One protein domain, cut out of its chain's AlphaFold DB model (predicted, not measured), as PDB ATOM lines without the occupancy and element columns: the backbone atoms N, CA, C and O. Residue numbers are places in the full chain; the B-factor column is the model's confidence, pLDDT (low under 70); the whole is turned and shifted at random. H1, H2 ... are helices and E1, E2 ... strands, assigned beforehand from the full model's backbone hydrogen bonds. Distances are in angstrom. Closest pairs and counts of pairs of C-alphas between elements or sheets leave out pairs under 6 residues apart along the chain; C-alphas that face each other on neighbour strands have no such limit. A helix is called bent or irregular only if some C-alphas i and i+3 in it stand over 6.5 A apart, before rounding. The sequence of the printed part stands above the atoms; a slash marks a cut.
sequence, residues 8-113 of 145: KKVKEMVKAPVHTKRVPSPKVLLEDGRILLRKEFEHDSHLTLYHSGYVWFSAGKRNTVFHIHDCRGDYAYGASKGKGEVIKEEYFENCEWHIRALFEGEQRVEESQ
ATOM      1  N   LYS A   8     574.253 490.251 353.826       97.56
ATOM      2  CA  LYS A   8     573.607 490.574 352.550       97.56
ATOM      3  C   LYS A   8     574.543 490.409 351.357       97.56
ATOM      4  O   LYS A   8     574.232 489.691 350.410       97.56
ATOM      5  N   LYS A   9     575.732 491.016 351.428       97.19
ATOM      6  CA  LYS A   9     576.731 490.939 350.351       97.19
ATOM      7  C   LYS A   9     577.197 489.507 350.123       97.19
ATOM      8  O   LYS A   9     577.356 489.084 348.985       97.19
ATOM      9  N   VAL A  10     577.392 488.741 351.195       97.31
ATOM     10  CA  VAL A  10     577.776 487.331 351.078       97.31
ATOM     11  C   VAL A  10     576.676 486.510 350.405       97.31
ATOM     12  O   VAL A  10     576.981 485.722 349.510       97.31
ATOM     13  N   LYS A  11     575.406 486.714 350.773       97.12
ATOM     14  CA  LYS A  11     574.262 486.065 350.113       97.12
ATOM     15  C   LYS A  11     574.185 486.407 348.622       97.12
ATOM     16  O   LYS A  11     573.842 485.528 347.839       97.12
ATOM     17  N   GLU A  12     574.533 487.630 348.223       96.62
ATOM     18  CA  GLU A  12     574.598 488.058 346.815       96.62
ATOM     19  C   GLU A  12     575.766 487.408 346.042       96.62
ATOM     20  O   GLU A  12     575.656 487.164 344.841       96.62
ATOM     21  N   MET A  13     576.876 487.087 346.717       96.12
ATOM     22  CA  MET A  13     578.057 486.459 346.103       96.12
ATOM     23  C   MET A  13     577.877 484.968 345.788       96.12
ATOM     24  O   MET A  13     578.606 484.433 344.949       96.12
ATOM     25  N   VAL A  14     576.940 484.280 346.446       95.06
ATOM     26  CA  VAL A  14     576.682 482.848 346.237       95.06
ATOM     27  C   VAL A  14     575.265 482.604 345.739       95.06
ATOM     28  O   VAL A  14     574.301 483.226 346.177       95.06
ATOM     29  N   LYS A  15     575.111 481.649 344.820       92.06
ATOM     30  CA  LYS A  15     573.788 481.289 344.301       92.06
ATOM     31  C   LYS A  15     572.944 480.673 345.417       92.06
ATOM     32  O   LYS A  15     573.426 479.809 346.142       92.06
ATOM     33  N   ALA A  16     571.682 481.087 345.515       87.25
ATOM     34  CA  ALA A  16     570.727 480.468 346.426       87.25
ATOM     35  C   ALA A  16     570.591 478.959 346.126       87.25
ATOM     36  O   ALA A  16     570.687 478.548 344.960       87.25
ATOM     37  N   PRO A  17     570.375 478.119 347.149       84.06
ATOM     38  CA  PRO A  17     570.315 476.684 346.962       84.06
ATOM     39  C   PRO A  17     569.006 476.320 346.263       84.06
ATOM     40  O   PRO A  17     567.931 476.832 346.580       84.06
ATOM     41  N   VAL A  18     569.080 475.386 345.319       80.88
ATOM     42  CA  VAL A  18     567.872 474.733 344.808       80.88
ATOM     43  C   VAL A  18     567.444 473.727 345.872       80.88
ATOM     44  O   VAL A  18     568.223 472.837 346.205       80.88
ATOM     45  N   HIS A  19     566.223 473.862 346.393       70.31
ATOM     46  CA  HIS A  19     565.699 473.106 347.545       70.31
ATOM     47  C   HIS A  19     565.686 471.573 347.361       70.31
ATOM     48  O   HIS A  19     565.421 470.835 348.303       70.31
ATOM     49  N   THR A  20     565.992 471.078 346.162       66.56
ATOM     50  CA  THR A  20     566.106 469.652 345.834       66.56
ATOM     51  C   THR A  20     567.520 469.088 345.999       66.56
ATOM     52  O   THR A  20     567.705 467.874 345.916       66.56
ATOM     53  N   LYS A  21     568.541 469.930 346.215       75.62
ATOM     54  CA  LYS A  21     569.928 469.473 346.371       75.62
ATOM     55  C   LYS A  21     570.196 469.000 347.797       75.62
ATOM     56  O   LYS A  21     569.934 469.706 348.767       75.62
ATOM     57  N   ARG A  22     570.786 467.808 347.907       88.00
ATOM     58  CA  ARG A  22     571.261 467.241 349.173       88.00
ATOM     59  C   ARG A  22     572.338 468.143 349.785       88.00
ATOM     60  O   ARG A  22     573.269 468.544 349.090       88.00
ATOM     61  N   VAL A  23     572.227 468.407 351.087       92.19
ATOM     62  CA  VAL A  23     573.260 469.109 351.864       92.19
ATOM     63  C   VAL A  23     574.548 468.262 351.880       92.19
ATOM     64  O   VAL A  23     574.468 467.062 352.162       92.19
ATOM     65  N   PRO A  24     575.724 468.835 351.555       93.44
ATOM     66  CA  PRO A  24     576.991 468.108 351.561       93.44
ATOM     67  C   PRO A  24     577.421 467.749 352.987       93.44
ATOM     68  O   PRO A  24     577.086 468.439 353.949       93.44
ATOM     69  N   SER A  25     578.191 466.669 353.128       93.62
ATOM     70  CA  SER A  25     578.814 466.323 354.409       93.62
ATOM     71  C   SER A  25     580.073 467.170 354.653       93.62
ATOM     72  O   SER A  25     580.685 467.636 353.687       93.62
ATOM     73  N   PRO A  26     580.530 467.315 355.912       92.12
ATOM     74  CA  PRO A  26     581.816 467.948 356.213       92.12
ATOM     75  C   PRO A  26     582.990 467.330 355.444       92.12
ATOM     76  O   PRO A  26     583.860 468.051 354.975       92.12
ATOM     77  N   LYS A  27     582.979 466.005 355.238       93.75
ATOM     78  CA  LYS A  27     583.995 465.305 354.439       93.75
ATOM     79  C   LYS A  27     584.045 465.822 352.997       93.75
ATOM     80  O   LYS A  27     585.113 466.183 352.527       93.75
ATOM     81  N   VAL A  28     582.892 465.936 352.331       94.94
ATOM     82  CA  VAL A  28     582.817 466.474 350.959       94.94
ATOM     83  C   VAL A  28     583.288 467.929 350.914       94.94
ATOM     84  O   VAL A  28     583.981 468.332 349.987       94.94
ATOM     85  N   LEU A  29     582.944 468.731 351.925       95.12
ATOM     86  CA  LEU A  29     583.408 470.116 352.015       95.12
ATOM     87  C   LEU A  29     584.924 470.225 352.252       95.12
ATOM     88  O   LEU A  29     585.545 471.156 351.750       95.12
ATOM     89  N   LEU A  30     585.521 469.294 352.996       92.69
ATOM     90  CA  LEU A  30     586.967 469.225 353.211       92.69
ATOM     91  C   LEU A  30     587.728 468.792 351.953       92.69
ATOM     92  O   LEU A  30     588.784 469.348 351.669       92.69
ATOM     93  N   GLU A  31     587.207 467.802 351.232       94.25
ATOM     94  CA  GLU A  31     587.879 467.198 350.075       94.25
ATOM     95  C   GLU A  31     587.713 468.050 348.807       94.25
ATOM     96  O   GLU A  31     588.698 468.352 348.133       94.25
ATOM     97  N   ASP A  32     586.489 468.502 348.520       91.56
ATOM     98  CA  ASP A  32     586.136 469.136 347.239       91.56
ATOM     99  C   ASP A  32     585.767 470.623 347.375       91.56
ATOM    100  O   ASP A  32     585.605 471.348 346.384       91.56
ATOM    101  N   GLY A  33     585.572 471.098 348.605       92.69
ATOM    102  CA  GLY A  33     585.096 472.445 348.872       92.69
ATOM    103  C   GLY A  33     586.171 473.507 348.646       92.69
ATOM    104  O   GLY A  33     587.284 473.433 349.156       92.69
ATOM    105  N   ARG A  34     585.803 474.586 347.946       96.56
ATOM    106  CA  ARG A  34     586.622 475.805 347.870       96.56
ATOM    107  C   ARG A  34     586.157 476.813 348.909       96.56
ATOM    108  O   ARG A  34     585.024 477.287 348.822       96.56
ATOM    109  N   ILE A  35     587.018 477.127 349.872       97.00
ATOM    110  CA  ILE A  35     586.731 478.099 350.933       97.00
ATOM    111  C   ILE A  35     586.603 479.497 350.319       97.00
ATOM    112  O   ILE A  35     587.468 479.927 349.562       97.00
ATOM    113  N   LEU A  36     585.513 480.185 350.652       96.25
ATOM    114  CA  LEU A  36     585.244 481.574 350.290       96.25
ATOM    115  C   LEU A  36     585.575 482.517 351.455       96.25
ATOM    116  O   LEU A  36     586.261 483.514 351.257       96.25
ATOM    117  N   LEU A  37     585.106 482.203 352.666       96.88
ATOM    118  CA  LEU A  37     585.397 482.958 353.891       96.88
ATOM    119  C   LEU A  37     585.568 481.992 355.061       96.88
ATOM    120  O   LEU A  37     584.927 480.943 355.107       96.88
ATOM    121  N   ARG A  38     586.387 482.373 356.038       96.62
ATOM    122  CA  ARG A  38     586.537 481.639 357.295       96.62
ATOM    123  C   ARG A  38     586.579 482.612 358.464       96.62
ATOM    124  O   ARG A  38     587.192 483.672 358.361       96.62
ATOM    125  N   LYS A  39     585.914 482.251 359.556       96.81
ATOM    126  CA  LYS A  39     585.946 482.968 360.830       96.81
ATOM    127  C   LYS A  39     586.267 481.973 361.936       96.81
ATOM    128  O   LYS A  39     585.516 481.024 362.134       96.81
ATOM    129  N   GLU A  40     587.377 482.207 362.623       96.00
ATOM    130  CA  GLU A  40     587.749 481.514 363.859       96.00
ATOM    131  C   GLU A  40     587.086 482.214 365.056       96.00
ATOM    132  O   GLU A  40     586.925 483.441 365.062       96.00
ATOM    133  N   PHE A  41     586.732 481.428 366.063       92.81
ATOM    134  CA  PHE A  41     586.252 481.852 367.373       92.81
ATOM    135  C   PHE A  41     587.097 481.175 368.461       92.81
ATOM    136  O   PHE A  41     588.005 480.395 368.177       92.81
ATOM    137  N   GLU A  42     586.809 481.469 369.726       89.94
ATOM    138  CA  GLU A  42     587.454 480.786 370.847       89.94
ATOM    139  C   GLU A  42     587.094 479.286 370.889       89.94
ATOM    140  O   GLU A  42     586.076 478.860 370.339       89.94
ATOM    141  N   HIS A  43     587.902 478.490 371.598       87.75
ATOM    142  CA  HIS A  43     587.664 477.056 371.840       87.75
ATOM    143  C   HIS A  43     587.589 476.191 370.564       87.75
ATOM    144  O   HIS A  43     586.736 475.306 370.461       87.75
ATOM    145  N   ASP A  44     588.463 476.455 369.588       87.00
ATOM    146  CA  ASP A  44     588.535 475.746 368.297       87.00
ATOM    147  C   ASP A  44     587.206 475.743 367.515       87.00
ATOM    148  O   ASP A  44     586.924 474.852 366.702       87.00
ATOM    149  N   SER A  45     586.359 476.742 367.774       93.31
ATOM    150  CA  SER A  45     585.111 476.949 367.053       93.31
ATOM    151  C   SER A  45     585.356 477.769 365.792       93.31
ATOM    152  O   SER A  45     586.129 478.726 365.796       93.31
ATOM    153  N   HIS A  46     584.694 477.416 364.695       96.62
ATOM    154  CA  HIS A  46     584.832 478.155 363.446       96.62
ATOM    155  C   HIS A  46     583.594 478.062 362.556       96.62
ATOM    156  O   HIS A  46     582.803 477.116 362.614       96.62
ATOM    157  N   LEU A  47     583.476 479.052 361.673       98.00
ATOM    158  CA  LEU A  47     582.606 479.030 360.504       98.00
ATOM    159  C   LEU A  47     583.469 479.047 359.245       98.00
ATOM    160  O   LEU A  47     584.255 479.972 359.042       98.00
ATOM    161  N   THR A  48     583.268 478.070 358.367       98.00
ATOM    162  CA  THR A  48     583.870 478.040 357.029       98.00
ATOM    163  C   THR A  48     582.764 478.129 355.988       98.00
ATOM    164  O   THR A  48     581.968 477.205 355.839       98.00
ATOM    165  N   LEU A  49     582.703 479.242 355.261       98.00
ATOM    166  CA  LEU A  49     581.821 479.420 354.113       98.00
ATOM    167  C   LEU A  49     582.551 478.998 352.842       98.00
ATOM    168  O   LEU A  49     583.651 479.471 352.562       98.00
ATOM    169  N   TYR A  50     581.898 478.176 352.030       97.44
ATOM    170  CA  TYR A  50     582.408 477.696 350.752       97.44
ATOM    171  C   TYR A  50     581.791 478.457 349.575       97.44
ATOM    172  O   TYR A  50     580.675 478.964 349.658       97.44
ATOM    173  N   HIS A  51     582.478 478.475 348.430       95.94
ATOM    174  CA  HIS A  51     581.972 479.050 347.175       95.94
ATOM    175  C   HIS A  51     580.640 478.438 346.710       95.94
ATOM    176  O   HIS A  51     579.902 479.060 345.950       95.94
ATOM    177  N   SER A  52     580.323 477.224 347.167       94.50
ATOM    178  CA  SER A  52     579.033 476.568 346.944       94.50
ATOM    179  C   SER A  52     577.873 477.212 347.713       94.50
ATOM    180  O   SER A  52     576.730 476.852 347.455       94.50
ATOM    181  N   GLY A  53     578.153 478.130 348.643       96.44
ATOM    182  CA  GLY A  53     577.182 478.770 349.531       96.44
ATOM    183  C   GLY A  53     576.911 478.006 350.828       96.44
ATOM    184  O   GLY A  53     576.233 478.533 351.711       96.44
ATOM    185  N   TYR A  54     577.466 476.800 350.980       97.50
ATOM    186  CA  TYR A  54     577.382 476.043 352.226       97.50
ATOM    187  C   TYR A  54     578.354 476.577 353.275       97.50
ATOM    188  O   TYR A  54     579.504 476.901 352.980       97.50
ATOM    189  N   VAL A  55     577.868 476.639 354.505       98.06
ATOM    190  CA  VAL A  55     578.583 477.007 355.716       98.06
ATOM    191  C   VAL A  55     578.764 475.747 356.542       98.06
ATOM    192  O   VAL A  55     577.795 475.047 356.835       98.06
ATOM    193  N   TRP A  56     580.000 475.472 356.932       97.88
ATOM    194  CA  TRP A  56     580.319 474.491 357.954       97.88
ATOM    195  C   TRP A  56     580.591 475.221 359.266       97.88
ATOM    196  O   TRP A  56     581.532 476.008 359.358       97.88
ATOM    197  N   PHE A  57     579.744 474.965 360.260       97.94
ATOM    198  CA  PHE A  57     579.968 475.366 361.641       97.94
ATOM    199  C   PHE A  57     580.543 474.191 362.426       97.94
ATOM    200  O   PHE A  57     580.001 473.084 362.360       97.94
ATOM    201  N   SER A  58     581.600 474.436 363.189       95.69
ATOM    202  CA  SER A  58     582.190 473.466 364.107       95.69
ATOM    203  C   SER A  58     582.402 474.120 365.463       95.69
ATOM    204  O   SER A  58     582.959 475.207 365.522       95.69
ATOM    205  N   ALA A  59     581.997 473.443 366.535       92.44
ATOM    206  CA  ALA A  59     582.216 473.837 367.922       92.44
ATOM    207  C   ALA A  59     582.624 472.595 368.732       92.44
ATOM    208  O   ALA A  59     581.786 471.787 369.164       92.44
ATOM    209  N   GLY A  60     583.935 472.405 368.897       87.88
ATOM    210  CA  GLY A  60     584.505 471.178 369.452       87.88
ATOM    211  C   GLY A  60     584.116 469.947 368.623       87.88
ATOM    212  O   GLY A  60     584.361 469.887 367.423       87.88
ATOM    213  N   LYS A  61     583.474 468.955 369.255       88.25
ATOM    214  CA  LYS A  61     583.026 467.714 368.583       88.25
ATOM    215  C   LYS A  61     581.705 467.858 367.820       88.25
ATOM    216  O   LYS A  61     581.294 466.924 367.135       88.25
ATOM    217  N   ARG A  62     581.008 468.985 367.975       91.38
ATOM    218  CA  ARG A  62     579.701 469.225 367.358       91.38
ATOM    219  C   ARG A  62     579.895 470.042 366.097       91.38
ATOM    220  O   ARG A  62     580.675 470.987 366.084       91.38
ATOM    221  N   ASN A  63     579.182 469.684 365.043       94.75
ATOM    222  CA  ASN A  63     579.209 470.432 363.802       94.75
ATOM    223  C   ASN A  63     577.861 470.362 363.099       94.75
ATOM    224  O   ASN A  63     577.034 469.496 363.380       94.75
ATOM    225  N   THR A  64     577.654 471.293 362.181       97.06
ATOM    226  CA  THR A  64     576.511 471.291 361.279       97.06
ATOM    227  C   THR A  64     576.887 471.949 359.961       97.06
ATOM    228  O   THR A  64     577.815 472.761 359.891       97.06
ATOM    229  N   VAL A  65     576.166 471.582 358.906       96.94
ATOM    230  CA  VAL A  65     576.300 472.168 357.576       96.94
ATOM    231  C   VAL A  65     574.946 472.712 357.157       96.94
ATOM    232  O   VAL A  65     573.938 472.011 357.218       96.94
ATOM    233  N   PHE A  66     574.927 473.961 356.713       96.56
ATOM    234  CA  PHE A  66     573.726 474.641 356.233       96.56
ATOM    235  C   PHE A  66     574.084 475.616 355.118       96.56
ATOM    236  O   PHE A  66     575.258 475.900 354.897       96.56
ATOM    237  N   HIS A  67     573.106 476.111 354.368       97.25
ATOM    238  CA  HIS A  67     573.377 477.107 353.337       97.25
ATOM    239  C   HIS A  67     573.328 478.519 353.931       97.25
ATOM    240  O   HIS A  67     572.486 478.797 354.775       97.25
ATOM    241  N   ILE A  68     574.142 479.470 353.463       97.56
ATOM    242  CA  ILE A  68     574.110 480.855 353.989       97.56
ATOM    243  C   ILE A  68     572.749 481.553 353.787       97.56
ATOM    244  O   ILE A  68     572.384 482.472 354.512       97.56
ATOM    245  N   HIS A  69     571.963 481.082 352.817       96.69
ATOM    246  CA  HIS A  69     570.587 481.540 352.571       96.69
ATOM    247  C   HIS A  69     569.567 480.963 353.577       96.69
ATOM    248  O   HIS A  69     568.407 481.374 353.585       96.69
ATOM    249  N   ASP A  70     569.990 480.047 354.450       95.44
ATOM    250  CA  ASP A  70     569.204 479.591 355.600       95.44
ATOM    251  C   ASP A  70     569.285 480.561 356.784       95.44
ATOM    252  O   ASP A  70     568.411 480.533 357.642       95.44
ATOM    253  N   CYS A  71     570.257 481.482 356.794       96.19
ATOM    254  CA  CYS A  71     570.334 482.592 357.746       96.19
ATOM    255  C   CYS A  71     569.266 483.656 357.439       96.19
ATOM    256  O   CYS A  71     569.607 484.762 357.020       96.19
ATOM    257  N   ARG A  72     567.986 483.314 357.572       93.25
ATOM    258  CA  ARG A  72     566.836 484.174 357.251       93.25
ATOM    259  C   ARG A  72     565.883 484.302 358.434       93.25
ATOM    260  O   ARG A  72     565.958 483.514 359.379       93.25
ATOM    261  N   GLY A  73     564.971 485.262 358.336       94.38
ATOM    262  CA  GLY A  73     563.961 485.546 359.344       94.38
ATOM    263  C   GLY A  73     564.507 486.198 360.614       94.38
ATOM    264  O   GLY A  73     565.715 486.271 360.863       94.38
ATOM    265  N   ASP A  74     563.565 486.678 361.420       94.00
ATOM    266  CA  ASP A  74     563.830 487.212 362.749       94.00
ATOM    267  C   ASP A  74     564.387 486.111 363.671       94.00
ATOM    268  O   ASP A  74     563.992 484.946 363.588       94.00
ATOM    269  N   TYR A  75     565.283 486.485 364.583       90.44
ATOM    270  CA  TYR A  75     565.836 485.579 365.586       90.44
ATOM    271  C   TYR A  75     565.202 485.848 366.951       90.44
ATOM    272  O   TYR A  75     565.291 486.957 367.480       90.44
ATOM    273  N   ALA A  76     564.562 484.829 367.525       88.12
ATOM    274  CA  ALA A  76     563.903 484.918 368.822       88.12
ATOM    275  C   ALA A  76     564.837 484.411 369.930       88.12
ATOM    276  O   ALA A  76     564.930 483.211 370.188       88.12
ATOM    277  N   TYR A  77     565.517 485.328 370.610       76.88
ATOM    278  CA  TYR A  77     566.436 484.992 371.692       76.88
ATOM    279  C   TYR A  77     565.677 484.843 373.014       76.88
ATOM    280  O   TYR A  77     564.988 485.761 373.445       76.88
ATOM    281  N   GLY A  78     565.772 483.686 373.678       71.62
ATOM    282  CA  GLY A  78     565.150 483.467 374.996       71.62
ATOM    283  C   GLY A  78     563.614 483.384 375.002       71.62
ATOM    284  O   GLY A  78     563.000 483.357 376.072       71.62
ATOM    285  N   ALA A  79     562.972 483.310 373.831       62.06
ATOM    286  CA  ALA A  79     561.510 483.264 373.704       62.06
ATOM    287  C   ALA A  79     560.881 482.001 374.317       62.06
ATOM    288  O   ALA A  79     559.744 482.049 374.783       62.06
ATOM    289  N   SER A  80     561.643 480.910 374.437       62.75
ATOM    290  CA  SER A  80     561.230 479.689 375.144       62.75
ATOM    291  C   SER A  80     560.916 479.911 376.632       62.75
ATOM    292  O   SER A  80     560.225 479.094 377.235       62.75
ATOM    293  N   LYS A  81     561.371 481.026 377.227       61.09
ATOM    294  CA  LYS A  81     561.118 481.401 378.632       61.09
ATOM    295  C   LYS A  81     560.120 482.559 378.798       61.09
ATOM    296  O   LYS A  81     560.020 483.121 379.887       61.09
ATOM    297  N   GLY A  82     559.405 482.954 377.738       60.34
ATOM    298  CA  GLY A  82     558.346 483.977 377.797       60.34
ATOM    299  C   GLY A  82     558.819 485.426 378.007       60.34
ATOM    300  O   GLY A  82     557.993 486.309 378.215       60.34
ATOM    301  N   LYS A  83     560.134 485.683 377.951       65.25
ATOM    302  CA  LYS A  83     560.761 487.019 378.054       65.25
ATOM    303  C   LYS A  83     561.764 487.277 376.924       65.25
ATOM    304  O   LYS A  83     562.761 487.962 377.125       65.25
ATOM    305  N   GLY A  84     561.557 486.640 375.775       69.38
ATOM    306  CA  GLY A  84     562.520 486.699 374.685       69.38
ATOM    307  C   GLY A  84     562.448 487.995 373.892       69.38
ATOM    308  O   GLY A  84     561.357 488.459 373.566       69.38
ATOM    309  N   GLU A  85     563.610 488.540 373.551       82.44
ATOM    310  CA  GLU A  85     563.730 489.626 372.582       82.44
ATOM    311  C   GLU A  85     563.793 489.049 371.165       82.44
ATOM    312  O   GLU A  85     564.337 487.966 370.931       82.44
ATOM    313  N   VAL A  86     563.221 489.777 370.207       90.25
ATOM    314  CA  VAL A  86     563.258 489.408 368.790       90.25
ATOM    315  C   VAL A  86     564.198 490.360 368.065       90.25
ATOM    316  O   VAL A  86     563.920 491.554 367.957       90.25
ATOM    317  N   ILE A  87     565.296 489.821 367.543       91.62
ATOM    318  CA  ILE A  87     566.238 490.560 366.702       91.62
ATOM    319  C   ILE A  87     565.774 490.435 365.251       91.62
ATOM    320  O   ILE A  87     565.597 489.326 364.741       91.62
ATOM    321  N   LYS A  88     565.571 491.574 364.585       94.94
ATOM    322  CA  LYS A  88     565.063 491.625 363.210       94.94
ATOM    323  C   LYS A  88     566.061 491.081 362.195       94.94
ATOM    324  O   LYS A  88     567.255 491.337 362.306       94.94
ATOM    325  N   GLU A  89     565.560 490.412 361.159       95.25
ATOM    326  CA  GLU A  89     566.388 489.937 360.039       95.25
ATOM    327  C   GLU A  89     567.249 491.060 359.431       95.25
ATOM    328  O   GLU A  89     568.440 490.876 359.190       95.25
ATOM    329  N   GLU A  90     566.672 492.251 359.252       96.62
ATOM    330  CA  GLU A  90     567.357 493.413 358.666       96.62
ATOM    331  C   GLU A  90     568.609 493.838 359.447       96.62
ATOM    332  O   GLU A  90     569.590 494.291 358.852       96.62
ATOM    333  N   TYR A  91     568.615 493.661 360.772       96.19
ATOM    334  CA  TYR A  91     569.810 493.912 361.576       96.19
ATOM    335  C   TYR A  91     570.951 492.994 361.122       96.19
ATOM    336  O   TYR A  91     572.046 493.457 360.804       96.19
ATOM    337  N   PHE A  92     570.666 491.698 360.993       97.00
ATOM    338  CA  PHE A  92     571.649 490.698 360.593       97.00
ATOM    339  C   PHE A  92     572.143 490.861 359.157       97.00
ATOM    340  O   PHE A  92     573.326 490.640 358.907       97.00
ATOM    341  N   GLU A  93     571.278 491.268 358.224       97.25
ATOM    342  CA  GLU A  93     571.659 491.540 356.829       97.25
ATOM    343  C   GLU A  93     572.788 492.581 356.721       97.25
ATOM    344  O   GLU A  93     573.646 492.494 355.833       97.25
ATOM    345  N   ASN A  94     572.808 493.538 357.654       96.25
ATOM    346  CA  ASN A  94     573.781 494.626 357.716       96.25
ATOM    347  C   ASN A  94     574.992 494.324 358.619       96.25
ATOM    348  O   ASN A  94     576.021 494.989 358.495       96.25
ATOM    349  N   CYS A  95     574.906 493.318 359.489       96.12
ATOM    350  CA  CYS A  95     576.033 492.831 360.282       96.12
ATOM    351  C   CYS A  95     577.035 492.040 359.436       96.12
ATOM    352  O   CYS A  95     576.738 491.591 358.326       96.12
ATOM    353  N   GLU A  96     578.228 491.814 359.994       97.00
ATOM    354  CA  GLU A  96     579.176 490.859 359.424       97.00
ATOM    355  C   GLU A  96     578.533 489.479 359.266       97.00
ATOM    356  O   GLU A  96     577.813 489.003 360.146       97.00
ATOM    357  N   TRP A  97     578.833 488.819 358.146       97.56
ATOM    358  CA  TRP A  97     578.186 487.567 357.739       97.56
ATOM    359  C   TRP A  97     578.189 486.478 358.822       97.56
ATOM    360  O   TRP A  97     577.253 485.682 358.916       97.56
ATOM    361  N   HIS A  98     579.243 486.448 359.638       97.38
ATOM    362  CA  HIS A  98     579.463 485.412 360.634       97.38
ATOM    363  C   HIS A  98     578.552 485.558 361.862       97.38
ATOM    364  O   HIS A  98     578.354 484.574 362.562       97.38
ATOM    365  N   ILE A  99     577.952 486.732 362.105       96.56
ATOM    366  CA  ILE A  99     577.108 486.977 363.285       96.56
ATOM    367  C   ILE A  99     575.832 486.128 363.240       96.56
ATOM    368  O   ILE A  99     575.595 485.320 364.134       96.56
ATOM    369  N   ARG A 100     575.014 486.240 362.180       97.12
ATOM    370  CA  ARG A 100     573.797 485.409 362.065       97.12
ATOM    371  C   ARG A 100     574.122 483.941 361.831       97.12
ATOM    372  O   ARG A 100     573.404 483.084 362.336       97.12
ATOM    373  N   ALA A 101     575.188 483.665 361.077       97.81
ATOM    374  CA  ALA A 101     575.632 482.303 360.803       97.81
ATOM    375  C   ALA A 101     576.069 481.565 362.080       97.81
ATOM    376  O   ALA A 101     575.840 480.363 362.175       97.81
ATOM    377  N   LEU A 102     576.632 482.270 363.068       96.50
ATOM    378  CA  LEU A 102     576.964 481.690 364.368       96.50
ATOM    379  C   LEU A 102     575.699 481.234 365.105       96.50
ATOM    380  O   LEU A 102     575.576 480.047 365.391       96.50
ATOM    381  N   PHE A 103     574.727 482.132 365.310       94.88
ATOM    382  CA  PHE A 103     573.454 481.789 365.962       94.88
ATOM    383  C   PHE A 103     572.730 480.635 365.270       94.88
ATOM    384  O   PHE A 103     572.169 479.749 365.907       94.88
ATOM    385  N   GLU A 104     572.755 480.644 363.940       96.50
ATOM    386  CA  GLU A 104     572.135 479.614 363.125       96.50
ATOM    387  C   GLU A 104     572.835 478.248 363.280       96.50
ATOM    388  O   GLU A 104     572.177 477.206 363.349       96.50
ATOM    389  N   GLY A 105     574.168 478.245 363.356       95.94
ATOM    390  CA  GLY A 105     574.965 477.050 363.613       95.94
ATOM    391  C   GLY A 105     574.721 476.474 365.008       95.94
ATOM    392  O   GLY A 105     574.499 475.269 365.139       95.94
ATOM    393  N   GLU A 106     574.709 477.328 366.032       93.69
ATOM    394  CA  GLU A 106     574.451 476.936 367.422       93.69
ATOM    395  C   GLU A 106     573.051 476.349 367.596       93.69
ATOM    396  O   GLU A 106     572.917 475.244 368.122       93.69
ATOM    397  N   GLN A 107     572.025 477.025 367.067       92.38
ATOM    398  CA  GLN A 107     570.646 476.545 367.132       92.38
ATOM    399  C   GLN A 107     570.493 475.171 366.463       92.38
ATOM    400  O   GLN A 107     569.885 474.265 367.029       92.38
ATOM    401  N   ARG A 108     571.081 474.964 365.277       94.31
ATOM    402  CA  ARG A 108     571.023 473.659 364.594       94.31
ATOM    403  C   ARG A 108     571.714 472.547 365.378       94.31
ATOM    404  O   ARG A 108     571.246 471.409 365.360       94.31
ATOM    405  N   VAL A 109     572.836 472.855 366.027       93.38
ATOM    406  CA  VAL A 109     573.533 471.899 366.891       93.38
ATOM    407  C   VAL A 109     572.658 471.543 368.094       93.38
ATOM    408  O   VAL A 109     572.480 470.356 368.361       93.38
ATOM    409  N   GLU A 110     572.065 472.529 368.765       90.38
ATOM    410  CA  GLU A 110     571.159 472.317 369.903       90.38
ATOM    411  C   GLU A 110     569.930 471.481 369.505       90.38
ATOM    412  O   GLU A 110     569.641 470.458 370.125       90.38
ATOM    413  N   GLU A 111     569.254 471.830 368.408       89.25
ATOM    414  CA  GLU A 111     568.113 471.070 367.887       89.25
ATOM    415  C   GLU A 111     568.482 469.621 367.537       89.25
ATOM    416  O   GLU A 111     567.684 468.701 367.735       89.25
ATOM    417  N   SER A 112     569.685 469.397 366.996       87.56
ATOM    418  CA  SER A 112     570.175 468.048 366.717       87.56
ATOM    419  C   SER A 112     570.418 467.254 368.000       87.56
ATOM    420  O   SER A 112     570.155 466.053 368.013       87.56
ATOM    421  N   GLN A 113     570.906 467.894 369.067       82.25
ATOM    422  CA  GLN A 113     571.116 467.244 370.363       82.25
ATOM    423  C   GLN A 113     569.787 466.848 371.002       82.25
ATOM    424  O   GLN A 113     569.608 465.683 371.350       82.25
TER     425      GLN A 113
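AT A GLANCE: This is residues 8 to 113 of the 145 residues of an uncharacterized protein of Faecalibacterium sp. OF04-11AC (UniProt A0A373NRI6). A four-stranded sheet, E1 to E4, stands between the long helix H4, which crosses one face, and the short helix H2, over the other face. A small separate hairpin, E5 and E6, lies beyond H4 from the sheet; H3 leads from it back to H4, and H1 sits near the end of H3 and the beginning of H4. The printed part has 106 residues, with four named helices and six named strands; along the chain come first H1 and H2, then the strands E1, E2, E3, E4, E5 and E6, and last H3 and H4. The class is mixed, helices and strands, and both sheets, E1 - E2 - E3 - E4 and E5 - E6, are antiparallel. The whole is compact, with a radius of gyration of the C-alphas of 13.9 A and spans of 44 by 31 by 28 A.

HOW THE PARTS SIT: Begin with H1, residues 8 to 13, which only grazes the sheet of E1, residues 35 to 40, E2, 46 to 50, E3, 54 to 59, and E4, 62 to 67. These strands form a meander, each the antiparallel neighbour of the one before. Look for N 39 and O 47 at 2.9 A, N 48 and O 56 at 2.9 A, and N 55 and O 66 at 2.7 A, within hydrogen-bond range. H2, residues 26 to 32, is on the sheet at a height of 9.8 A, slantwise to the strands, at 47 degrees to E3 on the local plane; the closest C-alphas of H2 and E3 are Pro 26 and Trp 56, 6.9 A apart. E5, residues 75 to 77, and E6, 85 to 87, form a hairpin, with N 75 and O 87 at 2.9 A. On the opposite face from H2, H4, residues 97 to 113, is over E3 and E4 at a height of 7.7 A, across the strands; the closest C-alphas of H4 and E4 are Val 109 and Thr 64, 6.4 A apart. H3, residues 89 to 94, is close to H4 but not clearly touching, with C-alphas 92 and 100 closest at 5.9 A. In H1 and H2 every O i to N i+4 pair is within hydrogen-bond range; H3 has 1 of 2 and H4 11 of 13.

IN THESE COORDINATES: Find C-alpha 8 at (573.607, 490.574, 352.550), where H1 begins. E1 spans 13.4 A, E2 12.9 A, E3 16.6 A and E4 17.3 A. H4 runs 24.9 A to C-alpha 113 at (571.116, 467.244, 370.363); it is only just irregular, with C-alphas 97 and 100 6.53 A apart.

THE WHOLE: The two C-alphas farthest apart, Asp 32 and Gly 82, are 43.9 A from each other. The printed part has no cut, and the link from H1 to H2, 12 residues, is long. Mean pLDDT of the printed part is 91.3; look for values under 70 at residue 20 and residues 79 to 84.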